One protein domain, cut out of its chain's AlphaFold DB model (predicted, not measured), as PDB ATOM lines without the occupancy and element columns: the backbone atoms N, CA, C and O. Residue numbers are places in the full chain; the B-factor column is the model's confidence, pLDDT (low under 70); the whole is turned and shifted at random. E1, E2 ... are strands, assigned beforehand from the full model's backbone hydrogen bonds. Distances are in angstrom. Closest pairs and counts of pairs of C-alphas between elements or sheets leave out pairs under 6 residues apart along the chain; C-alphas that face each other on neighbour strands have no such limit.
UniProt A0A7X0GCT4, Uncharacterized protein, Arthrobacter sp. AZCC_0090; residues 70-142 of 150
ATOM      1  N   HIS A  70     -31.791   4.659  28.425       56.72
ATOM      2  CA  HIS A  70     -31.759   4.678  29.877       56.72
ATOM      3  C   HIS A  70     -33.195   4.696  30.381       56.72
ATOM      4  O   HIS A  70     -33.855   5.733  30.476       56.72
ATOM      5  N   PHE A  71     -33.683   3.497  30.688       59.47
ATOM      6  CA  PHE A  71     -34.923   3.320  31.419       59.47
ATOM      7  C   PHE A  71     -34.674   3.694  32.877       59.47
ATOM      8  O   PHE A  71     -33.743   3.207  33.519       59.47
ATOM      9  N   SER A  72     -35.499   4.601  33.393       58.53
ATOM     10  CA  SER A  72     -35.445   4.958  34.803       58.53
ATOM     11  C   SER A  72     -35.805   3.730  35.652       58.53
ATOM     12  O   SER A  72     -36.708   2.970  35.285       58.53
ATOM     13  N   PRO A  73     -35.159   3.525  36.815       62.53
ATOM     14  CA  PRO A  73     -35.586   2.508  37.776       62.53
ATOM     15  C   PRO A  73     -36.980   2.797  38.359       62.53
ATOM     16  O   PRO A  73     -37.544   1.948  39.048       62.53
ATOM     17  N   ILE A  74     -37.528   3.989  38.105       65.25
ATOM     18  CA  ILE A  74     -38.812   4.449  38.617       65.25
ATOM     19  C   ILE A  74     -39.863   4.365  37.492       65.25
ATOM     20  O   ILE A  74     -39.718   5.052  36.480       65.25
ATOM     21  N   PRO A  75     -40.963   3.612  37.676       60.81
ATOM     22  CA  PRO A  75     -41.942   3.315  36.621       60.81
ATOM     23  C   PRO A  75     -42.818   4.498  36.180       60.81
ATOM     24  O   PRO A  75     -43.578   4.373  35.224       60.81
ATOM     25  N   TRP A  76     -42.764   5.632  36.884       64.31
ATOM     26  CA  TRP A  76     -43.532   6.831  36.529       64.31
ATOM     27  C   TRP A  76     -42.758   7.800  35.630       64.31
ATOM     28  O   TRP A  76     -43.374   8.621  34.950       64.31
ATOM     29  N   PHE A  77     -41.424   7.705  35.599       63.84
ATOM     30  CA  PHE A  77     -40.629   8.588  34.758       63.84
ATOM     31  C   PHE A  77     -40.650   8.115  33.299       63.84
ATOM     32  O   PHE A  77     -40.532   6.916  33.041       63.84
ATOM     33  N   PRO A  78     -40.782   9.041  32.335       63.50
ATOM     34  CA  PRO A  78     -40.621   8.719  30.923       63.50
ATOM     35  C   PRO A  78     -39.226   8.139  30.656       63.50
ATOM     36  O   PRO A  78     -38.236   8.560  31.258       63.50
ATOM     37  N   ALA A  79     -39.150   7.166  29.748       66.31
ATOM     38  CA  ALA A  79     -37.884   6.583  29.336       66.31
ATOM     39  C   ALA A  79     -37.097   7.611  28.515       66.31
ATOM     40  O   ALA A  79     -37.640   8.208  27.580       66.31
ATOM     41  N   LEU A  80     -35.822   7.812  28.855       64.81
ATOM     42  CA  LEU A  80     -34.928   8.611  28.026       64.81
ATOM     43  C   LEU A  80     -34.400   7.730  26.895       64.81
ATOM     44  O   LEU A  80     -33.729   6.722  27.126       64.81
ATOM     45  N   THR A  81     -34.696   8.129  25.665       64.44
ATOM     46  CA  THR A  81     -34.240   7.448  24.454       64.44
ATOM     47  C   THR A  81     -33.324   8.386  23.674       64.44
ATOM     48  O   THR A  81     -33.680   9.531  23.408       64.44
ATOM     49  N   GLY A  82     -32.119   7.928  23.342       55.09
ATOM     50  CA  GLY A  82     -31.245   8.599  22.381       55.09
ATOM     51  C   GLY A  82     -31.429   7.950  21.014       55.09
ATOM     52  O   GLY A  82     -30.949   6.835  20.810       55.09
ATOM     53  N   TRP A  83     -32.137   8.606  20.089       54.78
ATOM     54  CA  TRP A  83     -32.299   8.118  18.711       54.78
ATOM     55  C   TRP A  83     -31.861   9.194  17.717       54.78
ATOM     56  O   TRP A  83     -32.389  10.306  17.706       54.78
ATOM     57  N   GLY A  84     -30.896   8.862  16.852       54.06
ATOM     58  CA  GLY A  84     -30.516   9.696  15.705       54.06
ATOM     59  C   GLY A  84     -29.997  11.094  16.065       54.06
ATOM     60  O   GLY A  84     -30.247  12.041  15.324       54.06
ATOM     61  N   GLY A  85     -29.321  11.251  17.209       55.06
ATOM     62  CA  GLY A  85     -28.823  12.553  17.664       55.06
ATOM     63  C   GLY A  85     -29.862  13.422  18.385       55.06
ATOM     64  O   GLY A  85     -29.588  14.593  18.641       55.06
ATOM     65  N   ARG A  86     -31.041  12.878  18.721       56.56
ATOM     66  CA  ARG A  86     -32.085  13.555  19.507       56.56
ATOM     67  C   ARG A  86     -32.357  12.789  20.801       56.56
ATOM     68  O   ARG A  86     -32.415  11.561  20.799       56.56
ATOM     69  N   ILE A  87     -32.544  13.529  21.892       65.00
ATOM     70  CA  ILE A  87     -33.005  12.984  23.174       65.00
ATOM     71  C   ILE A  87     -34.534  13.043  23.160       65.00
ATOM     72  O   ILE A  87     -35.116  14.126  23.125       65.00
ATOM     73  N   GLY A  88     -35.175  11.879  23.134       61.84
ATOM     74  CA  GLY A  88     -36.624  11.718  23.154       61.84
ATOM     75  C   GLY A  88     -37.100  11.160  24.489       61.84
ATOM     76  O   GLY A  88     -36.533  10.198  25.010       61.84
ATOM     77  N   LEU A  89     -38.168  11.745  25.027       66.81
ATOM     78  CA  LEU A  89     -38.905  11.198  26.164       66.81
ATOM     79  C   LEU A  89     -39.990  10.269  25.618       66.81
ATOM     80  O   LEU A  89     -40.985  10.733  25.065       66.81
ATOM     81  N   ALA A  90     -39.789   8.960  25.756       67.00
ATOM     82  CA  ALA A  90     -40.755   7.959  25.317       67.00
ATOM     83  C   ALA A  90     -41.568   7.451  26.511       67.00
ATOM     84  O   ALA A  90     -41.021   7.062  27.548       67.00
ATOM     85  N   ARG A  91     -42.895   7.424  26.365       68.81
ATOM     86  CA  ARG A  91     -43.797   6.796  27.334       68.81
ATOM     87  C   ARG A  91     -44.386   5.542  26.703       68.81
ATOM     88  O   ARG A  91     -45.329   5.633  25.926       68.81
ATOM     89  N   LEU A  92     -43.809   4.390  27.031       74.56
ATOM     90  CA  LEU A  92     -44.304   3.097  26.566       74.56
ATOM     91  C   LEU A  92     -45.667   2.811  27.205       74.56
ATOM     92  O   LEU A  92     -45.843   2.971  28.416       74.56
ATOM     93  N   GLN A  93     -46.630   2.416  26.381       78.31
ATOM     94  CA  GLN A  93     -47.975   2.041  26.800       78.31
ATOM     95  C   GLN A  93     -48.296   0.664  26.232       78.31
ATOM     96  O   GLN A  93     -47.926   0.346  25.108       78.31
ATOM     97  N   GLY A  94     -48.975  -0.155  27.025       82.50
ATOM     98  CA  GLY A  94     -49.387  -1.488  26.624       82.50
ATOM     99  C   GLY A  94     -50.461  -2.023  27.557       82.50
ATOM    100  O   GLY A  94     -50.637  -1.527  28.677       82.50
ATOM    101  N   THR A  95     -51.160  -3.043  27.082       89.38
ATOM    102  CA  THR A  95     -52.245  -3.704  27.806       89.38
ATOM    103  C   THR A  95     -51.801  -5.105  28.199       89.38
ATOM    104  O   THR A  95     -51.180  -5.816  27.415       89.38
ATOM    105  N   CYS A  96     -52.085  -5.497  29.437       88.25
ATOM    106  CA  CYS A  96     -51.778  -6.823  29.943       88.25
ATOM    107  C   CYS A  96     -52.638  -7.859  29.203       88.25
ATOM    108  O   CYS A  96     -53.862  -7.738  29.249       88.25
ATOM    109  N   PRO A  97     -52.041  -8.897  28.595       88.56
ATOM    110  CA  PRO A  97     -52.791  -9.900  27.839       88.56
ATOM    111  C   PRO A  97     -53.672 -10.804  28.715       88.56
ATOM    112  O   PRO A  97     -54.546 -11.481  28.194       88.56
ATOM    113  N   ILE A  98     -53.450 -10.834  30.036       89.81
ATOM    114  CA  ILE A  98     -54.180 -11.718  30.962       89.81
ATOM    115  C   ILE A  98     -55.397 -11.016  31.570       89.81
ATOM    116  O   ILE A  98     -56.453 -11.615  31.725       89.81
ATOM    117  N   CYS A  99     -55.241  -9.755  31.980       90.50
ATOM    118  CA  CYS A  99     -56.252  -9.053  32.777       90.50
ATOM    119  C   CYS A  99     -56.657  -7.695  32.207       90.50
ATOM    120  O   CYS A  99     -57.291  -6.911  32.917       90.50
ATOM    121  N   GLU A 100     -56.211  -7.371  30.991       88.81
ATOM    122  CA  GLU A 100     -56.499  -6.119  30.276       88.81
ATOM    123  C   GLU A 100     -56.132  -4.841  31.059       88.81
ATOM    124  O   GLU A 100     -56.563  -3.729  30.759       88.81
ATOM    125  N   GLY A 101     -55.316  -4.980  32.106       86.69
ATOM    126  CA  GLY A 101     -54.802  -3.864  32.887       86.69
ATOM    127  C   GLY A 101     -53.693  -3.120  32.147       86.69
ATOM    128  O   GLY A 101     -53.032  -3.671  31.274       86.69
ATOM    129  N   ARG A 102     -53.421  -1.875  32.540       88.25
ATOM    130  CA  ARG A 102     -52.279  -1.119  31.999       88.25
ATOM    131  C   ARG A 102     -50.946  -1.769  32.388       88.25
ATOM    132  O   ARG A 102     -50.801  -2.244  33.518       88.25
ATOM    133  N   LEU A 103     -49.980  -1.739  31.472       87.88
ATOM    134  CA  LEU A 103     -48.590  -2.128  31.711       87.88
ATOM    135  C   LEU A 103     -47.736  -0.905  32.075       87.88
ATOM    136  O   LEU A 103     -47.910   0.181  31.518       87.88
ATOM    137  N   LYS A 104     -46.801  -1.090  33.007       86.44
ATOM    138  CA  LYS A 104     -45.714  -0.157  33.328       86.44
ATOM    139  C   LYS A 104     -44.397  -0.745  32.822       86.44
ATOM    140  O   LYS A 104     -44.157  -1.940  32.973       86.44
ATOM    141  N   PHE A 105     -43.546   0.101  32.249       84.50
ATOM    142  CA  PHE A 105     -42.249  -0.291  31.701       84.50
ATOM    143  C   PHE A 105     -41.136   0.348  32.525       84.50
ATOM    144  O   PHE A 105     -41.121   1.568  32.687       84.50
ATOM    145  N   TYR A 106     -40.231  -0.461  33.070       81.75
ATOM    146  CA  TYR A 106     -39.093   0.011  33.865       81.75
ATOM    147  C   TYR A 106     -37.999  -1.060  33.953       81.75
ATOM    148  O   TYR A 106     -38.229  -2.226  33.627       81.75
ATOM    149  N   ASP A 107     -36.807  -0.671  34.412       82.69
ATOM    150  CA  ASP A 107     -35.713  -1.612  34.673       82.69
ATOM    151  C   ASP A 107     -35.958  -2.350  36.006       82.69
ATOM    152  O   ASP A 107     -35.543  -1.913  37.093       82.69
ATOM    153  N   LYS A 108     -36.657  -3.488  35.911       83.88
ATOM    154  CA  LYS A 108     -36.985  -4.364  37.037       83.88
ATOM    155  C   LYS A 108     -35.734  -5.125  37.485       83.88
ATOM    156  O   LYS A 108     -35.037  -5.724  36.662       83.88
ATOM    157  N   PRO A 109     -35.415  -5.113  38.784       86.44
ATOM    158  CA  PRO A 109     -34.330  -5.925  39.309       86.44
ATOM    159  C   PRO A 109     -34.715  -7.411  39.295       86.44
ATOM    160  O   PRO A 109     -35.773  -7.789  39.794       86.44
ATOM    161  N   THR A 110     -33.873  -8.239  38.678       84.88
ATOM    162  CA  THR A 110     -34.140  -9.673  38.453       84.88
ATOM    163  C   THR A 110     -33.215 -10.578  39.255       84.88
ATOM    164  O   THR A 110     -33.599 -11.696  39.589       84.88
ATOM    165  N   LYS A 111     -32.008 -10.104  39.584       86.81
ATOM    166  CA  LYS A 111     -31.049 -10.837  40.414       86.81
ATOM    167  C   LYS A 111     -30.515  -9.978  41.545       86.81
ATOM    168  O   LYS A 111     -30.332  -8.763  41.413       86.81
ATOM    169  N   TRP A 112     -30.222 -10.655  42.646       89.31
ATOM    170  CA  TRP A 112     -29.726 -10.071  43.883       89.31
ATOM    171  C   TRP A 112     -28.639 -10.971  44.451       89.31
ATOM    172  O   TRP A 112     -28.736 -12.194  44.361       89.31
ATOM    173  N   ILE A 113     -27.638 -10.359  45.072       85.44
ATOM    174  CA  ILE A 113     -26.734 -11.046  45.992       85.44
ATOM    175  C   ILE A 113     -27.161 -10.670  47.407       85.44
ATOM    176  O   ILE A 113     -27.328  -9.486  47.716       85.44
ATOM    177  N   THR A 114     -27.336 -11.683  48.250       81.56
ATOM    178  CA  THR A 114     -27.570 -11.516  49.685       81.56
ATOM    179  C   THR A 114     -26.251 -11.740  50.405       81.56
ATOM    180  O   THR A 114     -25.671 -12.820  50.317       81.56
ATOM    181  N   TYR A 115     -25.763 -10.720  51.105       81.75
ATOM    182  CA  TYR A 115     -24.583 -10.857  51.951       81.75
ATOM    183  C   TYR A 115     -25.022 -11.421  53.306       81.75
ATOM    184  O   TYR A 115     -25.630 -10.705  54.099       81.75
ATOM    185  N   LEU A 116     -24.717 -12.699  53.559       77.06
ATOM    186  CA  LEU A 116     -25.106 -13.437  54.775       77.06
ATOM    187  C   LEU A 116     -24.651 -12.749  56.074       77.06
ATOM    188  O   LEU A 116     -25.307 -12.866  57.098       77.06
ATOM    189  N   GLU A 117     -23.553 -12.000  56.014       77.88
ATOM    190  CA  GLU A 117     -22.931 -11.348  57.169       77.88
ATOM    191  C   GLU A 117     -23.639 -10.053  57.605       77.88
ATOM    192  O   GLU A 117     -23.477  -9.603  58.733       77.88
ATOM    193  N   THR A 118     -24.436  -9.435  56.725       77.25
ATOM    194  CA  THR A 118     -25.082  -8.134  57.004       77.25
ATOM    195  C   THR A 118     -26.579  -8.100  56.695       77.25
ATOM    196  O   THR A 118     -27.191  -7.043  56.820       77.25
ATOM    197  N   ASP A 119     -27.153  -9.219  56.236       78.06
ATOM    198  CA  ASP A 119     -28.514  -9.341  55.681       78.06
ATOM    199  C   ASP A 119     -28.860  -8.261  54.628       78.06
ATOM    200  O   ASP A 119     -30.014  -7.935  54.345       78.06
ATOM    201  N   ARG A 120     -27.834  -7.668  53.998       78.69
ATOM    202  CA  ARG A 120     -28.010  -6.656  52.954       78.69
ATOM    203  C   ARG A 120     -28.174  -7.337  51.607       78.69
ATOM    204  O   ARG A 120     -27.363  -8.177  51.208       78.69
ATOM    205  N   ARG A 121     -29.194  -6.914  50.861       79.81
ATOM    206  CA  ARG A 121     -29.440  -7.351  49.481       79.81
ATOM    207  C   ARG A 121     -28.960  -6.289  48.504       79.81
ATOM    208  O   ARG A 121     -29.384  -5.135  48.576       79.81
ATOM    209  N   LYS A 122     -28.100  -6.678  47.565       85.19
ATOM    210  CA  LYS A 122     -27.627  -5.808  46.482       85.19
ATOM    211  C   LYS A 122     -28.142  -6.323  45.147       85.19
ATOM    212  O   LYS A 122     -27.923  -7.480  44.803       85.19
ATOM    213  N   VAL A 123     -28.812  -5.454  44.390       84.38
ATOM    214  CA  VAL A 123     -29.250  -5.751  43.018       84.38
ATOM    215  C   VAL A 123     -28.015  -5.911  42.135       84.38
ATOM    216  O   VAL A 123     -27.199  -4.991  42.059       84.38
ATOM    217  N   THR A 124     -27.890  -7.051  41.461       82.50
ATOM    218  CA  THR A 124     -26.788  -7.334  40.529       82.50
ATOM    219  C   THR A 124     -27.193  -7.230  39.073       82.50
ATOM    220  O   THR A 124     -26.377  -6.835  38.247       82.50
ATOM    221  N   GLU A 125     -28.447  -7.536  38.753       82.12
ATOM    222  CA  GLU A 125     -28.953  -7.481  37.384       82.12
ATOM    223  C   GLU A 125     -30.314  -6.786  37.356       82.12
ATOM    224  O   GLU A 125     -31.186  -7.037  38.197       82.12
ATOM    225  N   ARG A 126     -30.486  -5.904  36.370       83.06
ATOM    226  CA  ARG A 126     -31.765  -5.290  36.020       83.06
ATOM    227  C   ARG A 126     -32.077  -5.607  34.570       83.06
ATOM    228  O   ARG A 126     -31.189  -5.525  33.722       83.06
ATOM    229  N   ARG A 127     -33.334  -5.929  34.291       82.19
ATOM    230  CA  ARG A 127     -33.842  -6.101  32.930       82.19
ATOM    231  C   ARG A 127     -35.038  -5.193  32.717       82.19
ATOM    232  O   ARG A 127     -35.816  -4.969  33.643       82.19
ATOM    233  N   MET A 128     -35.185  -4.698  31.495       83.06
ATOM    234  CA  MET A 128     -36.395  -3.992  31.112       83.06
ATOM    235  C   MET A 128     -37.559  -4.979  31.199       83.06
ATOM    236  O   MET A 128     -37.480  -6.093  30.680       83.06
ATOM    237  N   ALA A 129     -38.613  -4.589  31.903       87.12
ATOM    238  CA  ALA A 129     -39.788  -5.417  32.094       87.12
ATOM    239  C   ALA A 129     -41.055  -4.614  31.820       87.12
ATOM    240  O   ALA A 129     -41.166  -3.453  32.225       87.12
ATOM    241  N   ALA A 130     -42.014  -5.266  31.172       89.06
ATOM    242  CA  ALA A 130     -43.399  -4.838  31.123       89.06
ATOM    243  C   ALA A 130     -44.140  -5.530  32.271       89.06
ATOM    244  O   ALA A 130     -44.298  -6.747  32.247       89.06
ATOM    245  N   GLU A 131     -44.566  -4.784  33.287       89.25
ATOM    246  CA  GLU A 131     -45.288  -5.321  34.448       89.25
ATOM    247  C   GLU A 131     -46.715  -4.773  34.485       89.25
ATOM    248  O   GLU A 131     -46.942  -3.596  34.211       89.25
ATOM    249  N   CYS A 132     -47.698  -5.597  34.835       90.38
ATOM    250  CA  CYS A 132     -49.063  -5.124  35.007       90.38
ATOM    251  C   CYS A 132     -49.203  -4.272  36.271       90.38
ATOM    252  O   CYS A 132     -48.713  -4.605  37.346       90.38
ATOM    253  N   VAL A 133     -49.945  -3.171  36.158       88.12
ATOM    254  CA  VAL A 133     -50.275  -2.317  37.307       88.12
ATOM    255  C   VAL A 133     -51.245  -3.013  38.273       88.12
ATOM    256  O   VAL A 133     -51.234  -2.704  39.459       88.12
ATOM    257  N   ARG A 134     -52.076  -3.948  37.784       87.06
ATOM    258  CA  ARG A 134     -53.061  -4.681  38.602       87.06
ATOM    259  C   ARG A 134     -52.462  -5.882  39.339       87.06
ATOM    260  O   ARG A 134     -52.895  -6.164  40.446       87.06
ATOM    261  N   ASN A 135     -51.510  -6.589  38.725       87.94
ATOM    262  CA  ASN A 135     -50.880  -7.776  39.305       87.94
ATOM    263  C   ASN A 135     -49.373  -7.802  38.997       87.94
ATOM    264  O   ASN A 135     -48.985  -7.856  37.832       87.94
ATOM    265  N   ALA A 136     -48.535  -7.797  40.036       86.44
ATOM    266  CA  ALA A 136     -47.076  -7.803  39.906       86.44
ATOM    267  C   ALA A 136     -46.509  -9.126  39.351       86.44
ATOM    268  O   ALA A 136     -45.394  -9.136  38.818       86.44
ATOM    269  N   ASP A 137     -47.277 -10.219  39.429       89.44
ATOM    270  CA  ASP A 137     -46.900 -11.517  38.858       89.44
ATOM    271  C   ASP A 137     -47.000 -11.519  37.329       89.44
ATOM    272  O   ASP A 137     -46.290 -12.259  36.650       89.44
ATOM    273  N   HIS A 138     -47.841 -10.649  36.765       90.50
ATOM    274  CA  HIS A 138     -47.968 -10.478  35.322       90.50
ATOM    275  C   HIS A 138     -46.848  -9.561  34.831       90.50
ATOM    276  O   HIS A 138     -47.038  -8.348  34.687       90.50
ATOM    277  N   TRP A 139     -45.669 -10.130  34.593       90.69
ATOM    278  CA  TRP A 139     -44.552  -9.389  34.027       90.69
ATOM    279  C   TRP A 139     -43.807 -10.182  32.957       90.69
ATOM    280  O   TRP A 139     -43.686 -11.403  33.033       90.69
ATOM    281  N   TRP A 140     -43.276  -9.459  31.974       90.31
ATOM    282  CA  TRP A 140     -42.536 -10.021  30.848       90.31
ATOM    283  C   TRP A 140     -41.231  -9.249  30.633       90.31
ATOM    284  O   TRP A 140     -41.250  -8.014  30.686       90.31
ATOM    285  N   PRO A 141     -40.095  -9.931  30.403       87.12
ATOM    286  CA  PRO A 141     -38.855  -9.271  30.023       87.12
ATOM    287  C   PRO A 141     -38.974  -8.712  28.600       87.12
ATOM    288  O   PRO A 141     -39.471  -9.387  27.703       87.12
ATOM    289  N   VAL A 142     -38.496  -7.488  28.402       81.50
ATOM    290  CA  VAL A 142     -38.418  -6.834  27.093       81.50
ATOM    291  C   VAL A 142     -36.946  -6.696  26.731       81.50
ATOM    292  O   VAL A 142     -36.150  -6.217  27.543       81.50
TER     293      VAL A 142
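This is residues 70 to 142 of the 150 residues of an uncharacterized protein of Arthrobacter sp. AZCC_0090 (UniProt A0A7X0GCT4). The main body is a long two-stranded ribbon, the hairpin of E3 and E4, strongly bent along its length, with the short strand E5 beside E4 past the bend of E4; a second, small hairpin of E1 and E2 lies apart from it, joined to it by a long link. The whole is loose and flat, and the two C-alphas farthest apart lie in the turn between E1 and E2 and in the turn between E3 and E4. The printed part has 73 residues, with no named helix and five strands in the order E1, E2, E3, E4, E5; the class is all strand. One sheet has the order E3 - E4 - E5 and the other E1 - E2, both antiparallel. The radius of gyration of the C-alphas is 14.8 A, and the C-alphas span 45 by 37 by 17 A.

Start with E1, residues 79 to 83, and E2, residues 86 to 90, an antiparallel hairpin at 146 degrees; look at N 81 and O 88, 2.8 A apart and within hydrogen-bond range. Go on to E3, residues 103 to 115, and E4, residues 120 to 132, an antiparallel hairpin at 160 degrees. Here N 104 and O 131 are 2.8 A apart, and N 115 and O 120 are 3.0 A apart, both within hydrogen-bond range. E3 bends by 56 degrees at residue 106, and E4 bends by 90 degrees at residue 128. Next comes E5, residues 139 to 141, which forms a hairpin with E4; N 130 and O 140 are within hydrogen-bond range at 2.9 A, and the C-alphas of Glu 131 and Trp 139, which face each other, are 4.2 A apart. E3, E4 and E5 form a meander, each strand the antiparallel neighbour of the one before, and their sheet is twisted; E3 and E5 are its edge strands. E1 and E3 are only just apart, their closest C-alphas 8.1 A from each other, and E2 is apart from E3, E4 and E5.

Find C-alpha 79 at (-37.884, 6.583, 29.336); from there E1 runs 12.1 A to C-alpha 83, and E2 runs 11.8 A. E3 begins at C-alpha 103, (-48.590, -2.128, 31.711), and covers 32.6 A; E4 covers 27.7 A. E5 covers 7.0 A and ends at C-alpha 141, (-38.855, -9.271, 30.023).

Look at Gly 84 and Glu 117: their C-alphas, the two farthest apart, are 47.1 A from each other. The printed part has no cut. The link from E2 to E3, residues 91 to 102, is long. The mean pLDDT of the printed part is 78.0, and residues 70 to 91 are under 70.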